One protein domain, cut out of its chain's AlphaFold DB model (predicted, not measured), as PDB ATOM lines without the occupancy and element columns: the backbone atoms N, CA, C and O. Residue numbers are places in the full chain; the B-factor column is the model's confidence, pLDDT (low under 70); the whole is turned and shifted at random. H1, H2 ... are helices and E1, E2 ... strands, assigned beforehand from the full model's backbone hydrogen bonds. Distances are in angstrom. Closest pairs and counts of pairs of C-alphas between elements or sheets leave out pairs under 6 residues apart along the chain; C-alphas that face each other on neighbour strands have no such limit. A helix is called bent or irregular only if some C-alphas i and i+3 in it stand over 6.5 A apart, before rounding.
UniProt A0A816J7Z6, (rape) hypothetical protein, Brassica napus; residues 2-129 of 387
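Overview. This is residues 2 to 129 of the 387 residues of the protein "(rape) hypothetical protein" of Brassica napus (UniProt A0A816J7Z6). The chain is wound in stacked turns, a short solenoid: strands E1, E2, E3 and E4 stand side by side as one wall, and between them the chain returns through loops and the short helices H2 and H3 on the other side. The hairpin of E5 and E6 carries the wall on past E4, H4 lies over E6, and H1 lies beyond E1 at the other end of the row. The printed part has 128 residues, under half of them in named elements, in the order H1 E1 E2 H2 E3 H3 E4 E5 E6 H4 H5; the class is mixed, helices and strands. The mixed sheet runs E1 E2 E3 E4 E6 E5, with E6 and E5 its antiparallel pair. The whole is compact, with a radius of gyration of the C-alphas of 14.2 A, and flat, spanning 40 by 39 by 21 A.

Along the chain. Find C-alpha 3 at (-31.201, 8.336, -15.586), where H1, residues 3 to 7, begins. E1 follows at residues 13 to 15, E2 at 34 to 36, H2 at 47 to 51 and E3 at 57 to 60. H3 spans residues 68 to 74, 10.0 A long, and E4 residues 82 to 85. From C-alpha 97 at (-50.416, -10.133, -37.156), E5 runs 20.0 A to residue 103; E6, residues 107 to 113, measures 19.9 A. H4 takes residues 114 to 120, and H5, residues 123 to 126, ends at (-32.572, -18.043, -43.262). H1 is only just irregular, with C-alphas 3 and 6 at 6.8 A; H4 is irregular, with C-alphas 115 and 118 at 7.1 A.

Arrangement. Start at edge strand E1, parallel to E2, where N 14 and O 34 are 2.9 A apart. E2 and E3 are parallel, with N 35 to O 57 at 2.9 A; E3 and E4 too, with N 60 to O 84 at 2.8 A; E4 and E6 too, with N 111 to O 83 at 2.8 A. The hairpin E5 and E6 is antiparallel, with N 100 to O 110 at 2.7 A. E2, H2, E3 and E3, H3, E4 are strand-helix-strand units, two parallel neighbour strands with a helix between, each with a right-handed crossover. H2 and H3 touch, their closest C-alphas, of Pro 47 and Arg 73, at 6.6 A. H3 touches H4 at Ser 72 and Ile 119, whose C-alphas are closest at 5.7 A, with a steep tilt of 63 degrees. H4 is on the sheet, over E6, at a height over the sheet of 7.9 A; H5 only grazes the sheet with residues 124 to 126, and H1 is not on it. O i to N i+4 and O i to N i+3 pairs within hydrogen-bond range are 0 of 1 and 1 of 2 in H1, 0 of 1 and 2 of 2 in H2, 1 of 3 and 4 of 4 in H3, and 1 of 3 and 3 of 4 in H4; H5 is too short for an i+4 pair.

Size, cuts and confidence. The C-alphas of Pro 2 and Pro 129, the two farthest apart, are 42.2 A from each other, and the printed part has no cut. Look for the long links from E1 to E2, 18 residues, and from E4 to E5, 11 residues. The mean pLDDT of the printed part is 86.9, and residues 88 to 95 are under 70.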
ATOM      1  N   PRO A   2     -35.671   8.291 -13.725       77.94
ATOM      2  CA  PRO A   2     -34.299   8.584 -13.329       77.94
ATOM      3  C   PRO A   2     -33.306   8.000 -14.340       77.94
ATOM      4  O   PRO A   2     -33.422   6.845 -14.744       77.94
ATOM      5  N   SER A   3     -32.303   8.788 -14.724       79.62
ATOM      6  CA  SER A   3     -31.201   8.336 -15.586       79.62
ATOM      7  C   SER A   3     -30.352   7.235 -14.938       79.62
ATOM      8  O   SER A   3     -29.677   6.491 -15.644       79.62
ATOM      9  N   SER A   4     -30.420   7.093 -13.610       88.12
ATOM     10  CA  SER A   4     -29.724   6.059 -12.842       88.12
ATOM     11  C   SER A   4     -30.293   4.647 -13.013       88.12
ATOM     12  O   SER A   4     -29.666   3.715 -12.523       88.12
ATOM     13  N   LEU A   5     -31.418   4.462 -13.721       87.81
ATOM     14  CA  LEU A   5     -32.011   3.140 -13.981       87.81
ATOM     15  C   LEU A   5     -31.007   2.161 -14.620       87.81
ATOM     16  O   LEU A   5     -30.947   0.999 -14.235       87.81
ATOM     17  N   ARG A   6     -30.144   2.654 -15.519       87.44
ATOM     18  CA  ARG A   6     -29.078   1.867 -16.169       87.44
ATOM     19  C   ARG A   6     -28.066   1.277 -15.173       87.44
ATOM     20  O   ARG A   6     -27.376   0.325 -15.505       87.44
ATOM     21  N   LEU A   7     -27.962   1.841 -13.969       90.69
ATOM     22  CA  LEU A   7     -27.027   1.404 -12.926       90.69
ATOM     23  C   LEU A   7     -27.616   0.314 -12.017       90.69
ATOM     24  O   LEU A   7     -26.929  -0.163 -11.116       90.69
ATOM     25  N   TRP A   8     -28.886  -0.060 -12.196       91.69
ATOM     26  CA  TRP A   8     -29.558  -1.042 -11.345       91.69
ATOM     27  C   TRP A   8     -29.200  -2.458 -11.798       91.69
ATOM     28  O   TRP A   8     -29.979  -3.120 -12.472       91.69
ATOM     29  N   SER A   9     -28.011  -2.931 -11.424       89.44
ATOM     30  CA  SER A   9     -27.440  -4.204 -11.895       89.44
ATOM     31  C   SER A   9     -28.276  -5.452 -11.586       89.44
ATOM     32  O   SER A   9     -28.097  -6.466 -12.245       89.44
ATOM     33  N   CYS A  10     -29.167  -5.396 -10.593       92.69
ATOM     34  CA  CYS A  10     -30.051  -6.510 -10.230       92.69
ATOM     35  C   CYS A  10     -31.437  -6.436 -10.900       92.69
ATOM     36  O   CYS A  10     -32.295  -7.269 -10.618       92.69
ATOM     37  N   LEU A  11     -31.699  -5.410 -11.718       94.12
ATOM     38  CA  LEU A  11     -32.973  -5.258 -12.415       94.12
ATOM     39  C   LEU A  11     -33.004  -6.196 -13.627       94.12
ATOM     40  O   LEU A  11     -32.454  -5.869 -14.674       94.12
ATOM     41  N   TYR A  12     -33.673  -7.337 -13.472       95.81
ATOM     42  CA  TYR A  12     -33.863  -8.325 -14.541       95.81
ATOM     43  C   TYR A  12     -35.179  -8.123 -15.309       95.81
ATOM     44  O   TYR A  12     -35.275  -8.494 -16.474       95.81
ATOM     45  N   LYS A  13     -36.180  -7.475 -14.697       96.50
ATOM     46  CA  LYS A  13     -37.504  -7.244 -15.285       96.50
ATOM     47  C   LYS A  13     -37.962  -5.798 -15.122       96.50
ATOM     48  O   LYS A  13     -37.900  -5.253 -14.020       96.50
ATOM     49  N   LEU A  14     -38.462  -5.193 -16.200       95.56
ATOM     50  CA  LEU A  14     -39.038  -3.850 -16.196       95.56
ATOM     51  C   LEU A  14     -40.369  -3.806 -16.954       95.56
ATOM     52  O   LEU A  14     -40.427  -4.013 -18.161       95.56
ATOM     53  N   GLU A  15     -41.422  -3.442 -16.229       95.06
ATOM     54  CA  GLU A  15     -42.783  -3.284 -16.737       95.06
ATOM     55  C   GLU A  15     -43.179  -1.799 -16.725       95.06
ATOM     56  O   GLU A  15     -43.227  -1.157 -15.673       95.06
ATOM     57  N   MET A  16     -43.426  -1.227 -17.905       93.38
ATOM     58  CA  MET A  16     -43.846   0.168 -18.095       93.38
ATOM     59  C   MET A  16     -45.094   0.291 -18.974       93.38
ATOM     60  O   MET A  16     -45.355   1.354 -19.554       93.38
ATOM     61  N   GLN A  17     -45.885  -0.776 -19.062       91.75
ATOM     62  CA  GLN A  17     -47.101  -0.807 -19.853       91.75
ATOM     63  C   GLN A  17     -48.029   0.365 -19.506       91.75
ATOM     64  O   GLN A  17     -48.209   0.738 -18.344       91.75
ATOM     65  N   ARG A  18     -48.633   0.967 -20.534       90.75
ATOM     66  CA  ARG A  18     -49.578   2.097 -20.436       90.75
ATOM     67  C   ARG A  18     -48.985   3.378 -19.840       90.75
ATOM     68  O   ARG A  18     -49.735   4.306 -19.518       90.75
ATOM     69  N   CYS A  19     -47.659   3.498 -19.754       91.19
ATOM     70  CA  CYS A  19     -46.990   4.749 -19.395       91.19
ATOM     71  C   CYS A  19     -47.064   5.759 -20.553       91.19
ATOM     72  O   CYS A  19     -46.087   6.011 -21.254       91.19
ATOM     73  N   ARG A  20     -48.225   6.399 -20.734       86.12
ATOM     74  CA  ARG A  20     -48.509   7.335 -21.844       86.12
ATOM     75  C   ARG A  20     -47.663   8.615 -21.854       86.12
ATOM     76  O   ARG A  20     -47.767   9.406 -22.780       86.12
ATOM     77  N   SER A  21     -46.840   8.863 -20.841       89.06
ATOM     78  CA  SER A  21     -45.855   9.952 -20.855       89.06
ATOM     79  C   SER A  21     -44.491   9.523 -21.408       89.06
ATOM     80  O   SER A  21     -43.644  10.379 -21.660       89.06
ATOM     81  N   LEU A  22     -44.248   8.216 -21.558       90.12
ATOM     82  CA  LEU A  22     -42.970   7.663 -21.996       90.12
ATOM     83  C   LEU A  22     -42.855   7.767 -23.519       90.12
ATOM     84  O   LEU A  22     -43.511   7.027 -24.243       90.12
ATOM     85  N   LYS A  23     -42.041   8.719 -23.986       89.81
ATOM     86  CA  LYS A  23     -41.768   8.967 -25.416       89.81
ATOM     87  C   LYS A  23     -40.408   8.465 -25.887       89.81
ATOM     88  O   LYS A  23     -40.170   8.308 -27.078       89.81
ATOM     89  N   VAL A  24     -39.502   8.255 -24.942       89.88
ATOM     90  CA  VAL A  24     -38.130   7.827 -25.195       89.88
ATOM     91  C   VAL A  24     -37.946   6.483 -24.521       89.88
ATOM     92  O   VAL A  24     -38.415   6.286 -23.398       89.88
ATOM     93  N   PHE A  25     -37.261   5.580 -25.209       91.44
ATOM     94  CA  PHE A  25     -36.921   4.270 -24.685       91.44
ATOM     95  C   PHE A  25     -36.141   4.399 -23.356       91.44
ATOM     96  O   PHE A  25     -35.189   5.189 -23.285       91.44
ATOM     97  N   PRO A  26     -36.528   3.684 -22.280       91.50
ATOM     98  CA  PRO A  26     -35.906   3.851 -20.971       91.50
ATOM     99  C   PRO A  26     -34.452   3.348 -20.967       91.50
ATOM    100  O   PRO A  26     -34.155   2.323 -21.577       91.50
ATOM    101  N   PRO A  27     -33.521   4.030 -20.273       90.75
ATOM    102  CA  PRO A  27     -32.142   3.568 -20.159       90.75
ATOM    103  C   PRO A  27     -32.069   2.382 -19.187       90.75
ATOM    104  O   PRO A  27     -31.937   2.576 -17.979       90.75
ATOM    105  N   VAL A  28     -32.182   1.167 -19.717       93.00
ATOM    106  CA  VAL A  28     -32.136  -0.099 -18.967       93.00
ATOM    107  C   VAL A  28     -30.698  -0.622 -18.806       93.00
ATOM    108  O   VAL A  28     -29.831  -0.258 -19.609       93.00
ATOM    109  N   PRO A  29     -30.407  -1.418 -17.759       91.88
ATOM    110  CA  PRO A  29     -29.122  -2.105 -17.616       91.88
ATOM    111  C   PRO A  29     -28.939  -3.191 -18.690       91.88
ATOM    112  O   PRO A  29     -29.912  -3.705 -19.232       91.88
ATOM    113  N   GLU A  30     -27.691  -3.570 -18.975       89.94
ATOM    114  CA  GLU A  30     -27.362  -4.609 -19.975       89.94
ATOM    115  C   GLU A  30     -27.845  -6.013 -19.576       89.94
ATOM    116  O   GLU A  30     -28.100  -6.843 -20.444       89.94
ATOM    117  N   GLY A  31     -27.991  -6.265 -18.271       91.88
ATOM    118  CA  GLY A  31     -28.494  -7.525 -17.714       91.88
ATOM    119  C   GLY A  31     -30.018  -7.630 -17.640       91.88
ATOM    120  O   GLY A  31     -30.516  -8.498 -16.934       91.88
ATOM    121  N   ILE A  32     -30.763  -6.731 -18.292       95.12
ATOM    122  CA  ILE A  32     -32.225  -6.831 -18.365       95.12
ATOM    123  C   ILE A  32     -32.621  -8.069 -19.187       95.12
ATOM    124  O   ILE A  32     -32.089  -8.295 -20.272       95.12
ATOM    125  N   GLU A  33     -33.571  -8.848 -18.679       95.50
ATOM    126  CA  GLU A  33     -34.055 -10.088 -19.301       95.50
ATOM    127  C   GLU A  33     -35.482  -9.936 -19.845       95.50
ATOM    128  O   GLU A  33     -35.806 -10.474 -20.907       95.50
ATOM    129  N   GLU A  34     -36.317  -9.149 -19.163       96.56
ATOM    130  CA  GLU A  34     -37.716  -8.914 -19.518       96.56
ATOM    131  C   GLU A  34     -38.044  -7.417 -19.571       96.56
ATOM    132  O   GLU A  34     -37.813  -6.673 -18.610       96.56
ATOM    133  N   LEU A  35     -38.628  -6.976 -20.685       95.44
ATOM    134  CA  LEU A  35     -38.975  -5.578 -20.911       95.44
ATOM    135  C   LEU A  35     -40.351  -5.435 -21.568       95.44
ATOM    136  O   LEU A  35     -40.534  -5.802 -22.728       95.44
ATOM    137  N   ASP A  36     -41.297  -4.835 -20.845       95.06
ATOM    138  CA  ASP A  36     -42.621  -4.484 -21.368       95.06
ATOM    139  C   ASP A  36     -42.783  -2.960 -21.452       95.06
ATOM    140  O   ASP A  36     -42.828  -2.247 -20.447       95.06
ATOM    141  N   LEU A  37     -42.860  -2.450 -22.681       93.62
ATOM    142  CA  LEU A  37     -43.013  -1.034 -23.028       93.62
ATOM    143  C   LEU A  37     -44.302  -0.773 -23.805       93.62
ATOM    144  O   LEU A  37     -44.406   0.174 -24.589       93.62
ATOM    145  N   SER A  38     -45.284  -1.632 -23.609       91.75
ATOM    146  CA  SER A  38     -46.513  -1.632 -24.381       91.75
ATOM    147  C   SER A  38     -47.407  -0.450 -24.038       91.75
ATOM    148  O   SER A  38     -47.391   0.066 -22.923       91.75
ATOM    149  N   ASP A  39     -48.215   0.012 -24.987       89.06
ATOM    150  CA  ASP A  39     -49.088   1.179 -24.811       89.06
ATOM    151  C   ASP A  39     -48.342   2.462 -24.390       89.06
ATOM    152  O   ASP A  39     -48.886   3.321 -23.681       89.06
ATOM    153  N   THR A  40     -47.083   2.596 -24.805       90.56
ATOM    154  CA  THR A  40     -46.273   3.800 -24.586       90.56
ATOM    155  C   THR A  40     -46.285   4.695 -25.826       90.56
ATOM    156  O   THR A  40     -46.845   4.358 -26.871       90.56
ATOM    157  N   LEU A  41     -45.703   5.892 -25.717       88.81
ATOM    158  CA  LEU A  41     -45.528   6.801 -26.851       88.81
ATOM    159  C   LEU A  41     -44.104   6.760 -27.410       88.81
ATOM    160  O   LEU A  41     -43.657   7.761 -27.965       88.81
ATOM    161  N   ILE A  42     -43.384   5.649 -27.215       89.12
ATOM    162  CA  ILE A  42     -42.011   5.495 -27.692       89.12
ATOM    163  C   ILE A  42     -41.978   5.662 -29.209       89.12
ATOM    164  O   ILE A  42     -42.708   4.994 -29.941       89.12
ATOM    165  N   GLU A  43     -41.135   6.589 -29.653       86.12
ATOM    166  CA  GLU A  43     -41.026   6.962 -31.066       86.12
ATOM    167  C   GLU A  43     -39.915   6.179 -31.767       86.12
ATOM    168  O   GLU A  43     -40.042   5.835 -32.936       86.12
ATOM    169  N   GLU A  44     -38.859   5.836 -31.031       88.44
ATOM    170  CA  GLU A  44     -37.678   5.190 -31.591       88.44
ATOM    171  C   GLU A  44     -37.157   4.070 -30.692       88.44
ATOM    172  O   GLU A  44     -37.089   4.202 -29.464       88.44
ATOM    173  N   VAL A  45     -36.712   2.986 -31.329       89.31
ATOM    174  CA  VAL A  45     -35.905   1.942 -30.688       89.31
ATOM    175  C   VAL A  45     -34.432   2.341 -30.807       89.31
ATOM    176  O   VAL A  45     -33.947   2.501 -31.926       89.31
ATOM    177  N   PRO A  46     -33.687   2.527 -29.706       89.75
ATOM    178  CA  PRO A  46     -32.334   3.074 -29.750       89.75
ATOM    179  C   PRO A  46     -31.300   2.061 -30.276       89.75
ATOM    180  O   PRO A  46     -31.490   0.862 -30.103       89.75
ATOM    181  N   PRO A  47     -30.157   2.505 -30.847       87.88
ATOM    182  CA  PRO A  47     -29.157   1.596 -31.429       87.88
ATOM    183  C   PRO A  47     -28.543   0.617 -30.425       87.88
ATOM    184  O   PRO A  47     -28.202  -0.503 -30.772       87.88
ATOM    185  N   TRP A  48     -28.418   1.025 -29.161       88.62
ATOM    186  CA  TRP A  48     -27.837   0.180 -28.117       88.62
ATOM    187  C   TRP A  48     -28.726  -1.010 -27.734       88.62
ATOM    188  O   TRP A  48     -28.276  -1.836 -26.945       88.62
ATOM    189  N   ILE A  49     -29.952  -1.122 -28.265       88.38
ATOM    190  CA  ILE A  49     -30.808  -2.291 -28.026       88.38
ATOM    191  C   ILE A  49     -30.151  -3.590 -28.515       88.38
ATOM    192  O   ILE A  49     -30.346  -4.640 -27.912       88.38
ATOM    193  N   GLU A  50     -29.306  -3.487 -29.546       87.19
ATOM    194  CA  GLU A  50     -28.509  -4.586 -30.100       87.19
ATOM    195  C   GLU A  50     -27.542  -5.178 -29.047       87.19
ATOM    196  O   GLU A  50     -27.157  -6.338 -29.145       87.19
ATOM    197  N   ASN A  51     -27.199  -4.418 -27.995       87.19
ATOM    198  CA  ASN A  51     -26.278  -4.845 -26.935       87.19
ATOM    199  C   ASN A  51     -26.970  -5.564 -25.761       87.19
ATOM    200  O   ASN A  51     -26.285  -6.019 -24.843       87.19
ATOM    201  N   LEU A  52     -28.306  -5.662 -25.741       90.19
ATOM    202  CA  LEU A  52     -29.052  -6.315 -24.657       90.19
ATOM    203  C   LEU A  52     -29.017  -7.849 -24.789       90.19
ATOM    204  O   LEU A  52     -30.036  -8.496 -24.995       90.19
ATOM    205  N   SER A  53     -27.826  -8.436 -24.658       88.44
ATOM    206  CA  SER A  53     -27.571  -9.873 -24.882       88.44
ATOM    207  C   SER A  53     -28.339 -10.832 -23.957       88.44
ATOM    208  O   SER A  53     -28.520 -12.010 -24.287       88.44
ATOM    209  N   GLN A  54     -28.782 -10.343 -22.793       91.75
ATOM    210  CA  GLN A  54     -29.574 -11.113 -21.830       91.75
ATOM    211  C   GLN A  54     -31.083 -10.967 -22.045       91.75
ATOM    212  O   GLN A  54     -31.842 -11.727 -21.454       91.75
ATOM    213  N   LEU A  55     -31.528 -10.045 -22.906       93.06
ATOM    214  CA  LEU A  55     -32.950  -9.821 -23.132       93.06
ATOM    215  C   LEU A  55     -33.569 -11.041 -23.817       93.06
ATOM    216  O   LEU A  55     -33.197 -11.394 -24.936       93.06
ATOM    217  N   ARG A  56     -34.527 -11.672 -23.138       92.75
ATOM    218  CA  ARG A  56     -35.288 -12.827 -23.629       92.75
ATOM    219  C   ARG A  56     -36.697 -12.431 -24.050       92.75
ATOM    220  O   ARG A  56     -37.183 -12.939 -25.055       92.75
ATOM    221  N   HIS A  57     -37.313 -11.490 -23.332       94.38
ATOM    222  CA  HIS A  57     -38.691 -11.066 -23.565       94.38
ATOM    223  C   HIS A  57     -38.777  -9.559 -23.840       94.38
ATOM    224  O   HIS A  57     -38.422  -8.749 -22.980       94.38
ATOM    225  N   LEU A  58     -39.289  -9.179 -25.015       93.38
ATOM    226  CA  LEU A  58     -39.555  -7.786 -25.390       93.38
ATOM    227  C   LEU A  58     -41.005  -7.607 -25.855       93.38
ATOM    228  O   LEU A  58     -41.399  -8.126 -26.898       93.38
ATOM    229  N   ALA A  59     -41.777  -6.807 -25.125       92.69
ATOM    230  CA  ALA A  59     -43.136  -6.428 -25.498       92.69
ATOM    231  C   ALA A  59     -43.226  -4.925 -25.796       92.69
ATOM    232  O   ALA A  59     -42.852  -4.079 -24.983       92.69
ATOM    233  N   MET A  60     -43.730  -4.586 -26.980       90.94
ATOM    234  CA  MET A  60     -43.991  -3.220 -27.437       90.94
ATOM    235  C   MET A  60     -45.332  -3.174 -28.185       90.94
ATOM    236  O   MET A  60     -45.394  -2.773 -29.351       90.94
ATOM    237  N   PHE A  61     -46.415  -3.616 -27.533       86.31
ATOM    238  CA  PHE A  61     -47.751  -3.579 -28.138       86.31
ATOM    239  C   PHE A  61     -48.205  -2.134 -28.354       86.31
ATOM    240  O   PHE A  61     -48.076  -1.294 -27.461       86.31
ATOM    241  N   ARG A  62     -48.823  -1.858 -29.507       82.81
ATOM    242  CA  ARG A  62     -49.463  -0.565 -29.818       82.81
ATOM    243  C   ARG A  62     -48.528   0.648 -29.667       82.81
ATOM    244  O   ARG A  62     -48.959   1.743 -29.295       82.81
ATOM    245  N   CYS A  63     -47.255   0.487 -30.029       83.81
ATOM    246  CA  CYS A  63     -46.276   1.575 -30.087       83.81
ATOM    247  C   CYS A  63     -46.407   2.347 -31.416       83.81
ATOM    248  O   CYS A  63     -45.709   2.107 -32.398       83.81
ATOM    249  N   TRP A  64     -47.360   3.279 -31.444       76.81
ATOM    250  CA  TRP A  64     -47.869   4.033 -32.606       76.81
ATOM    251  C   TRP A  64     -46.875   4.896 -33.398       76.81
ATOM    252  O   TRP A  64     -47.216   5.352 -34.486       76.81
ATOM    253  N   LYS A  65     -45.668   5.155 -32.885       75.94
ATOM    254  CA  LYS A  65     -44.693   6.040 -33.544       75.94
ATOM    255  C   LYS A  65     -43.444   5.345 -34.082       75.94
ATOM    256  O   LYS A  65     -42.608   6.026 -34.661       75.94
ATOM    257  N   LEU A  66     -43.332   4.025 -33.929       79.94
ATOM    258  CA  LEU A  66     -42.149   3.288 -34.372       79.94
ATOM    259  C   LEU A  66     -41.988   3.339 -35.895       79.94
ATOM    260  O   LEU A  66     -42.818   2.813 -36.640       79.94
ATOM    261  N   ASP A  67     -40.887   3.919 -36.359       81.38
ATOM    262  CA  ASP A  67     -40.523   3.991 -37.773       81.38
ATOM    263  C   ASP A  67     -39.783   2.730 -38.272       81.38
ATOM    264  O   ASP A  67     -39.414   1.839 -37.505       81.38
ATOM    265  N   ASN A  68     -39.571   2.623 -39.588       81.00
ATOM    266  CA  ASN A  68     -38.877   1.467 -40.179       81.00
ATOM    267  C   ASN A  68     -37.390   1.401 -39.783       81.00
ATOM    268  O   ASN A  68     -36.808   0.318 -39.768       81.00
ATOM    269  N   VAL A  69     -36.777   2.537 -39.440       81.75
ATOM    270  CA  VAL A  69     -35.384   2.586 -38.972       81.75
ATOM    271  C   VAL A  69     -35.267   1.883 -37.622       81.75
ATOM    272  O   VAL A  69     -34.373   1.059 -37.436       81.75
ATOM    273  N   SER A  70     -36.207   2.128 -36.714       83.06
ATOM    274  CA  SER A  70     -36.319   1.435 -35.432       83.06
ATOM    275  C   SER A  70     -36.529  -0.069 -35.616       83.06
ATOM    276  O   SER A  70     -35.849  -0.866 -34.973       83.06
ATOM    277  N   LEU A  71     -37.405  -0.463 -36.544       83.00
ATOM    278  CA  LEU A  71     -37.677  -1.870 -36.857       83.00
ATOM    279  C   LEU A  71     -36.454  -2.620 -37.410       83.00
ATOM    280  O   LEU A  71     -36.234  -3.774 -37.055       83.00
ATOM    281  N   SER A  72     -35.610  -1.962 -38.209       86.25
ATOM    282  CA  SER A  72     -34.370  -2.564 -38.731       86.25
ATOM    283  C   SER A  72     -33.287  -2.820 -37.673       86.25
ATOM    284  O   SER A  72     -32.338  -3.554 -37.928       86.25
ATOM    285  N   ARG A  73     -33.390  -2.209 -36.486       87.75
ATOM    286  CA  ARG A  73     -32.480  -2.491 -35.358       87.75
ATOM    287  C   ARG A  73     -32.887  -3.771 -34.636       87.75
ATOM    288  O   ARG A  73     -32.035  -4.502 -34.147       87.75
ATOM    289  N   ILE A  74     -34.186  -4.059 -34.621       85.56
ATOM    290  CA  ILE A  74     -34.753  -5.258 -34.000       85.56
ATOM    291  C   ILE A  74     -34.291  -6.532 -34.716       85.56
ATOM    292  O   ILE A  74     -33.964  -7.508 -34.049       85.56
ATOM    293  N   SER A  75     -34.156  -6.517 -36.047       86.00
ATOM    294  CA  SER A  75     -33.663  -7.682 -36.805       86.00
ATOM    295  C   SER A  75     -32.219  -8.080 -36.479       86.00
ATOM    296  O   SER A  75     -31.799  -9.189 -36.798       86.00
ATOM    297  N   LYS A  76     -31.450  -7.202 -35.827       87.44
ATOM    298  CA  LYS A  76     -30.072  -7.474 -35.396       87.44
ATOM    299  C   LYS A  76     -29.973  -7.968 -33.958       87.44
ATOM    300  O   LYS A  76     -28.881  -8.308 -33.507       87.44
ATOM    301  N   MET A  77     -31.079  -7.966 -33.219       85.44
ATOM    302  CA  MET A  77     -31.088  -8.462 -31.852       85.44
ATOM    303  C   MET A  77     -30.834  -9.971 -31.853       85.44
ATOM    304  O   MET A  77     -31.433 -10.725 -32.616       85.44
ATOM    305  N   VAL A  78     -29.951 -10.404 -30.960       81.44
ATOM    306  CA  VAL A  78     -29.621 -11.813 -30.739       81.44
ATOM    307  C   VAL A  78     -30.054 -12.164 -29.326       81.44
ATOM    308  O   VAL A  78     -29.856 -11.370 -28.410       81.44
ATOM    309  N   GLY A  79     -30.630 -13.347 -29.124       83.62
ATOM    310  CA  GLY A  79     -30.985 -13.794 -27.777       83.62
ATOM    311  C   GLY A  79     -32.454 -13.600 -27.383       83.62
ATOM    312  O   GLY A  79     -32.834 -14.112 -26.333       83.62
ATOM    313  N   VAL A  80     -33.266 -12.899 -28.184       88.69
ATOM    314  CA  VAL A  80     -34.670 -12.592 -27.853       88.69
ATOM    315  C   VAL A  80     -35.577 -13.751 -28.252       88.69
ATOM    316  O   VAL A  80     -35.964 -13.873 -29.413       88.69
ATOM    317  N   SER A  81     -35.939 -14.588 -27.283       88.75
ATOM    318  CA  SER A  81     -36.814 -15.741 -27.504       88.75
ATOM    319  C   SER A  81     -38.258 -15.334 -27.756       88.75
ATOM    320  O   SER A  81     -38.916 -15.918 -28.605       88.75
ATOM    321  N   CYS A  82     -38.762 -14.322 -27.064       89.69
ATOM    322  CA  CYS A  82     -40.155 -13.922 -27.142       89.69
ATOM    323  C   CYS A  82     -40.239 -12.432 -27.449       89.69
ATOM    324  O   CYS A  82     -39.747 -11.596 -26.687       89.69
ATOM    325  N   MET A  83     -40.878 -12.093 -28.561       90.38
ATOM    326  CA  MET A  83     -41.025 -10.701 -28.955       90.38
ATOM    327  C   MET A  83     -42.426 -10.429 -29.456       90.38
ATOM    328  O   MET A  83     -42.943 -11.172 -30.282       90.38
ATOM    329  N   HIS A  84     -43.023  -9.334 -29.008       89.50
ATOM    330  CA  HIS A  84     -44.285  -8.873 -29.561       89.50
ATOM    331  C   HIS A  84     -44.204  -7.385 -29.874       89.50
ATOM    332  O   HIS A  84     -44.062  -6.560 -28.970       89.50
ATOM    333  N   ILE A  85     -44.317  -7.032 -31.155       87.19
ATOM    334  CA  ILE A  85     -44.253  -5.643 -31.619       87.19
ATOM    335  C   ILE A  85     -45.385  -5.374 -32.600       87.19
ATOM    336  O   ILE A  85     -45.475  -5.983 -33.664       87.19
ATOM    337  N   THR A  86     -46.222  -4.397 -32.259       85.06
ATOM    338  CA  THR A  86     -47.304  -3.915 -33.121       85.06
ATOM    339  C   THR A  86     -47.340  -2.394 -33.103       85.06
ATOM    340  O   THR A  86     -47.148  -1.761 -32.057       85.06
ATOM    341  N   ARG A  87     -47.593  -1.770 -34.260       80.94
ATOM    342  CA  ARG A  87     -47.905  -0.336 -34.294       80.94
ATOM    343  C   ARG A  87     -49.340  -0.144 -33.822       80.94
ATOM    344  O   ARG A  87     -50.217  -0.956 -34.086       80.94
ATOM    345  N   GLY A  88     -49.573   0.946 -33.102       68.50
ATOM    346  CA  GLY A  88     -50.925   1.432 -32.847       68.50
ATOM    347  C   GLY A  88     -51.348   2.415 -33.937       68.50
ATOM    348  O   GLY A  88     -50.618   3.356 -34.227       68.50
ATOM    349  N   ASP A  89     -52.533   2.232 -34.499       62.59
ATOM    350  CA  ASP A  89     -53.307   3.227 -35.240       62.59
ATOM    351  C   ASP A  89     -54.463   3.749 -34.360       62.59
ATOM    352  O   ASP A  89     -54.907   3.112 -33.397       62.59
ATOM    353  N   LYS A  90     -54.930   4.959 -34.666       59.03
ATOM    354  CA  LYS A  90     -56.097   5.599 -34.057       59.03
ATOM    355  C   LYS A  90     -57.400   4.898 -34.438       59.03
ATOM    356  O   LYS A  90     -58.359   5.011 -33.676       59.03
ATOM    357  N   ASP A  91     -57.429   4.201 -35.574       58.47
ATOM    358  CA  ASP A  91     -58.584   3.433 -36.027       58.47
ATOM    359  C   ASP A  91     -58.485   1.979 -35.543       58.47
ATOM    360  O   ASP A  91     -57.570   1.226 -35.862       58.47
ATOM    361  N   THR A  92     -59.434   1.568 -34.710       54.09
ATOM    362  CA  THR A  92     -59.466   0.266 -34.022       54.09
ATOM    363  C   THR A  92     -59.766  -0.937 -34.932       54.09
ATOM    364  O   THR A  92     -60.096  -2.018 -34.438       54.09
ATOM    365  N   SER A  93     -59.694  -0.798 -36.256       54.50
ATOM    366  CA  SER A  93     -60.082  -1.860 -37.184       54.50
ATOM    367  C   SER A  93     -58.904  -2.774 -37.542       54.50
ATOM    368  O   SER A  93     -58.257  -2.584 -38.561       54.50
ATOM    369  N   ARG A  94     -58.699  -3.805 -36.710       60.03
ATOM    370  CA  ARG A  94     -58.009  -5.079 -37.020       60.03
ATOM    371  C   ARG A  94     -56.579  -4.951 -37.576       60.03
ATOM    372  O   ARG A  94     -56.374  -4.944 -38.783       60.03
ATOM    373  N   TYR A  95     -55.583  -4.986 -36.690       66.50
ATOM    374  CA  TYR A  95     -54.217  -5.306 -37.115       66.50
ATOM    375  C   TYR A  95     -54.149  -6.777 -37.488       66.50
ATOM    376  O   TYR A  95     -54.668  -7.639 -36.779       66.50
ATOM    377  N   VAL A  96     -53.506  -7.034 -38.614       81.12
ATOM    378  CA  VAL A  96     -53.168  -8.376 -39.048       81.12
ATOM    379  C   VAL A  96     -51.747  -8.669 -38.612       81.12
ATOM    380  O   VAL A  96     -50.800  -7.957 -38.951       81.12
ATOM    381  N   GLU A  97     -51.651  -9.683 -37.767       86.38
ATOM    382  CA  GLU A  97     -50.416 -10.133 -37.156       86.38
ATOM    383  C   GLU A  97     -49.904 -11.372 -37.886       86.38
ATOM    384  O   GLU A  97     -50.658 -12.134 -38.508       86.38
ATOM    385  N   VAL A  98     -48.600 -11.573 -37.761       90.25
ATOM    386  CA  VAL A  98     -47.908 -12.795 -38.124       90.25
ATOM    387  C   VAL A  98     -47.162 -13.301 -36.902       90.25
ATOM    388  O   VAL A  98     -46.394 -12.570 -36.274       90.25
ATOM    389  N   ASN A  99     -47.394 -14.568 -36.572       91.88
ATOM    390  CA  ASN A  99     -46.571 -15.276 -35.606       91.88
ATOM    391  C   ASN A  99     -45.463 -16.004 -36.356       91.88
ATOM    392  O   ASN A  99     -45.696 -16.647 -37.377       91.88
ATOM    393  N   ILE A 100     -44.257 -15.886 -35.839       92.56
ATOM    394  CA  ILE A 100     -43.025 -16.356 -36.445       92.56
ATOM    395  C   ILE A 100     -42.383 -17.259 -35.410       92.56
ATOM    396  O   ILE A 100     -42.149 -16.826 -34.281       92.56
ATOM    397  N   ARG A 101     -42.106 -18.507 -35.773       93.19
ATOM    398  CA  ARG A 101     -41.380 -19.432 -34.905       93.19
ATOM    399  C   ARG A 101     -40.183 -20.010 -35.631       93.19
ATOM    400  O   ARG A 101     -40.299 -20.414 -36.784       93.19
ATOM    401  N   TRP A 102     -39.043 -20.049 -34.959       92.69
ATOM    402  CA  TRP A 102     -37.854 -20.735 -35.455       92.69
ATOM    403  C   TRP A 102     -36.957 -21.138 -34.294       92.69
ATOM    404  O   TRP A 102     -36.999 -20.556 -33.206       92.69
ATOM    405  N   PHE A 103     -36.118 -22.133 -34.538       88.12
ATOM    406  CA  PHE A 103     -35.161 -22.605 -33.549       88.12
ATOM    407  C   PHE A 103     -33.773 -22.007 -33.804       88.12
ATOM    408  O   PHE A 103     -33.299 -21.981 -34.942       88.12
ATOM    409  N   SER A 104     -33.116 -21.532 -32.750       84.31
ATOM    410  CA  SER A 104     -31.688 -21.192 -32.756       84.31
ATOM    411  C   SER A 104     -30.978 -21.956 -31.632       84.31
ATOM    412  O   SER A 104     -30.891 -23.173 -31.708       84.31
ATOM    413  N   ASP A 105     -30.529 -21.282 -30.574       85.75
ATOM    414  CA  ASP A 105     -30.088 -21.924 -29.325       85.75
ATOM    415  C   ASP A 105     -31.285 -22.300 -28.429       85.75
ATOM    416  O   ASP A 105     -31.174 -23.088 -27.491       85.75
ATOM    417  N   PHE A 106     -32.444 -21.709 -28.713       85.88
ATOM    418  CA  PHE A 106     -33.719 -21.901 -28.036       85.88
ATOM    419  C   PHE A 106     -34.855 -21.657 -29.038       85.88
ATOM    420  O   PHE A 106     -34.635 -21.191 -30.162       85.88
ATOM    421  N   LEU A 107     -36.083 -21.982 -28.638       87.25
ATOM    422  CA  LEU A 107     -37.268 -21.672 -29.428       87.25
ATOM    423  C   LEU A 107     -37.521 -20.159 -29.413       87.25
ATOM    424  O   LEU A 107     -37.675 -19.561 -28.347       87.25
ATOM    425  N   ASN A 108     -37.580 -19.559 -30.599       90.38
ATOM    426  CA  ASN A 108     -37.971 -18.171 -30.789       90.38
ATOM    427  C   ASN A 108     -39.431 -18.121 -31.237       90.38
ATOM    428  O   ASN A 108     -39.843 -18.886 -32.111       90.38
ATOM    429  N   GLN A 109     -40.194 -17.201 -30.662       91.94
ATOM    430  CA  GLN A 109     -41.581 -16.917 -30.979       91.94
ATOM    431  C   GLN A 109     -41.788 -15.410 -31.017       91.94
ATOM    432  O   GLN A 109     -41.808 -14.732 -29.986       91.94
ATOM    433  N   TRP A 110     -41.914 -14.879 -32.225       92.06
ATOM    434  CA  TRP A 110     -42.124 -13.460 -32.449       92.06
ATOM    435  C   TRP A 110     -43.506 -13.220 -33.032       92.06
ATOM    436  O   TRP A 110     -43.936 -13.921 -33.944       92.06
ATOM    437  N   THR A 111     -44.183 -12.196 -32.540       90.62
ATOM    438  CA  THR A 111     -45.432 -11.701 -33.101       90.62
ATOM    439  C   THR A 111     -45.192 -10.295 -33.611       90.62
ATOM    440  O   THR A 111     -44.826  -9.389 -32.857       90.62
ATOM    441  N   LEU A 112     -45.367 -10.126 -34.914       89.19
ATOM    442  CA  LEU A 112     -45.197  -8.855 -35.598       89.19
ATOM    443  C   LEU A 112     -46.490  -8.478 -36.296       89.19
ATOM    444  O   LEU A 112     -47.286  -9.337 -36.671       89.19
ATOM    445  N   GLN A 113     -46.660  -7.194 -36.567       87.38
ATOM    446  CA  GLN A 113     -47.595  -6.787 -37.604       87.38
ATOM    447  C   GLN A 113     -47.080  -7.255 -38.978       87.38
ATOM    448  O   GLN A 113     -45.878  -7.192 -39.248       87.38
ATOM    449  N   THR A 114     -47.969  -7.740 -39.848       87.06
ATOM    450  CA  THR A 114     -47.589  -8.396 -41.115       87.06
ATOM    451  C   THR A 114     -46.696  -7.537 -42.023       87.06
ATOM    452  O   THR A 114     -45.784  -8.060 -42.664       87.06
ATOM    453  N   ASP A 115     -46.906  -6.219 -42.070       85.56
ATOM    454  CA  ASP A 115     -46.112  -5.280 -42.878       85.56
ATOM    455  C   ASP A 115     -44.669  -5.104 -42.371       85.56
ATOM    456  O   ASP A 115     -43.792  -4.676 -43.123       85.56
ATOM    457  N   MET A 116     -44.398  -5.465 -41.116       87.75
ATOM    458  CA  MET A 116     -43.066  -5.396 -40.508       87.75
ATOM    459  C   MET A 116     -42.212  -6.624 -40.800       87.75
ATOM    460  O   MET A 116     -40.994  -6.562 -40.627       87.75
ATOM    461  N   LEU A 117     -42.826  -7.734 -41.223       89.38
ATOM    462  CA  LEU A 117     -42.163  -9.031 -41.342       89.38
ATOM    463  C   LEU A 117     -40.875  -8.934 -42.167       89.38
ATOM    464  O   LEU A 117     -39.814  -9.337 -41.707       89.38
ATOM    465  N   GLN A 118     -40.931  -8.301 -43.339       88.44
ATOM    466  CA  GLN A 118     -39.762  -8.155 -44.211       88.44
ATOM    467  C   GLN A 118     -38.604  -7.367 -43.564       88.44
ATOM    468  O   GLN A 118     -37.447  -7.585 -43.912       88.44
ATOM    469  N   ILE A 119     -38.899  -6.443 -42.646       88.38
ATOM    470  CA  ILE A 119     -37.912  -5.537 -42.037       88.38
ATOM    471  C   ILE A 119     -37.291  -6.162 -40.784       88.38
ATOM    472  O   ILE A 119     -36.104  -5.974 -40.520       88.38
ATOM    473  N   CYS A 120     -38.100  -6.869 -39.997       89.06
ATOM    474  CA  CYS A 120     -37.723  -7.329 -38.665       89.06
ATOM    475  C   CYS A 120     -37.129  -8.737 -38.630       89.06
ATOM    476  O   CYS A 120     -36.579  -9.095 -37.596       89.06
ATOM    477  N   LEU A 121     -37.230  -9.539 -39.694       87.88
ATOM    478  CA  LEU A 121     -36.708 -10.908 -39.674       87.88
ATOM    479  C   LEU A 121     -35.184 -10.939 -39.421       87.88
ATOM    480  O   LEU A 121     -34.440 -10.293 -40.164       87.88
ATOM    481  N   PRO A 122     -34.707 -11.689 -38.410       85.50
ATOM    482  CA  PRO A 122     -33.282 -11.813 -38.126       85.50
ATOM    483  C   PRO A 122     -32.602 -12.789 -39.090       85.50
ATOM    484  O   PRO A 122     -33.239 -13.694 -39.619       85.50
ATOM    485  N   GLU A 123     -31.286 -12.664 -39.288       84.75
ATOM    486  CA  GLU A 123     -30.536 -13.515 -40.233       84.75
ATOM    487  C   GLU A 123     -30.630 -15.022 -39.915       84.75
ATOM    488  O   GLU A 123     -30.562 -15.863 -40.813       84.75
ATOM    489  N   THR A 124     -30.856 -15.378 -38.648       84.88
ATOM    490  CA  THR A 124     -30.973 -16.775 -38.199       84.88
ATOM    491  C   THR A 124     -32.163 -17.516 -38.815       84.88
ATOM    492  O   THR A 124     -32.100 -18.735 -38.967       84.88
ATOM    493  N   VAL A 125     -33.214 -16.817 -39.262       86.69
ATOM    494  CA  VAL A 125     -34.375 -17.461 -39.910       86.69
ATOM    495  C   VAL A 125     -34.062 -18.011 -41.302       86.69
ATOM    496  O   VAL A 125     -34.813 -18.833 -41.818       86.69
ATOM    497  N   TYR A 126     -32.967 -17.569 -41.931       86.44
ATOM    498  CA  TYR A 126     -32.572 -18.043 -43.262       86.44
ATOM    499  C   TYR A 126     -31.794 -19.363 -43.214       86.44
ATOM    500  O   TYR A 126     -31.659 -20.030 -44.240       86.44
ATOM    501  N   ILE A 127     -31.295 -19.748 -42.036       87.38
ATOM    502  CA  ILE A 127     -30.511 -20.974 -41.822       87.38
ATOM    503  C   ILE A 127     -31.230 -22.010 -40.949       87.38
ATOM    504  O   ILE A 127     -30.811 -23.163 -40.920       87.38
ATOM    505  N   SER A 128     -32.323 -21.625 -40.285       88.81
ATOM    506  CA  SER A 128     -33.105 -22.489 -39.396       88.81
ATOM    507  C   SER A 128     -34.512 -22.757 -39.931       88.81
ATOM    508  O   SER A 128     -35.091 -21.867 -40.552       88.81
ATOM    509  N   PRO A 129     -35.111 -23.929 -39.631       92.00
ATOM    510  CA  PRO A 129     -36.524 -24.199 -39.881       92.00
ATOM    511  C   PRO A 129     -37.429 -23.071 -39.378       92.00
ATOM    512  O   PRO A 129     -37.406 -22.734 -38.191       92.00
TER     513      PRO A 129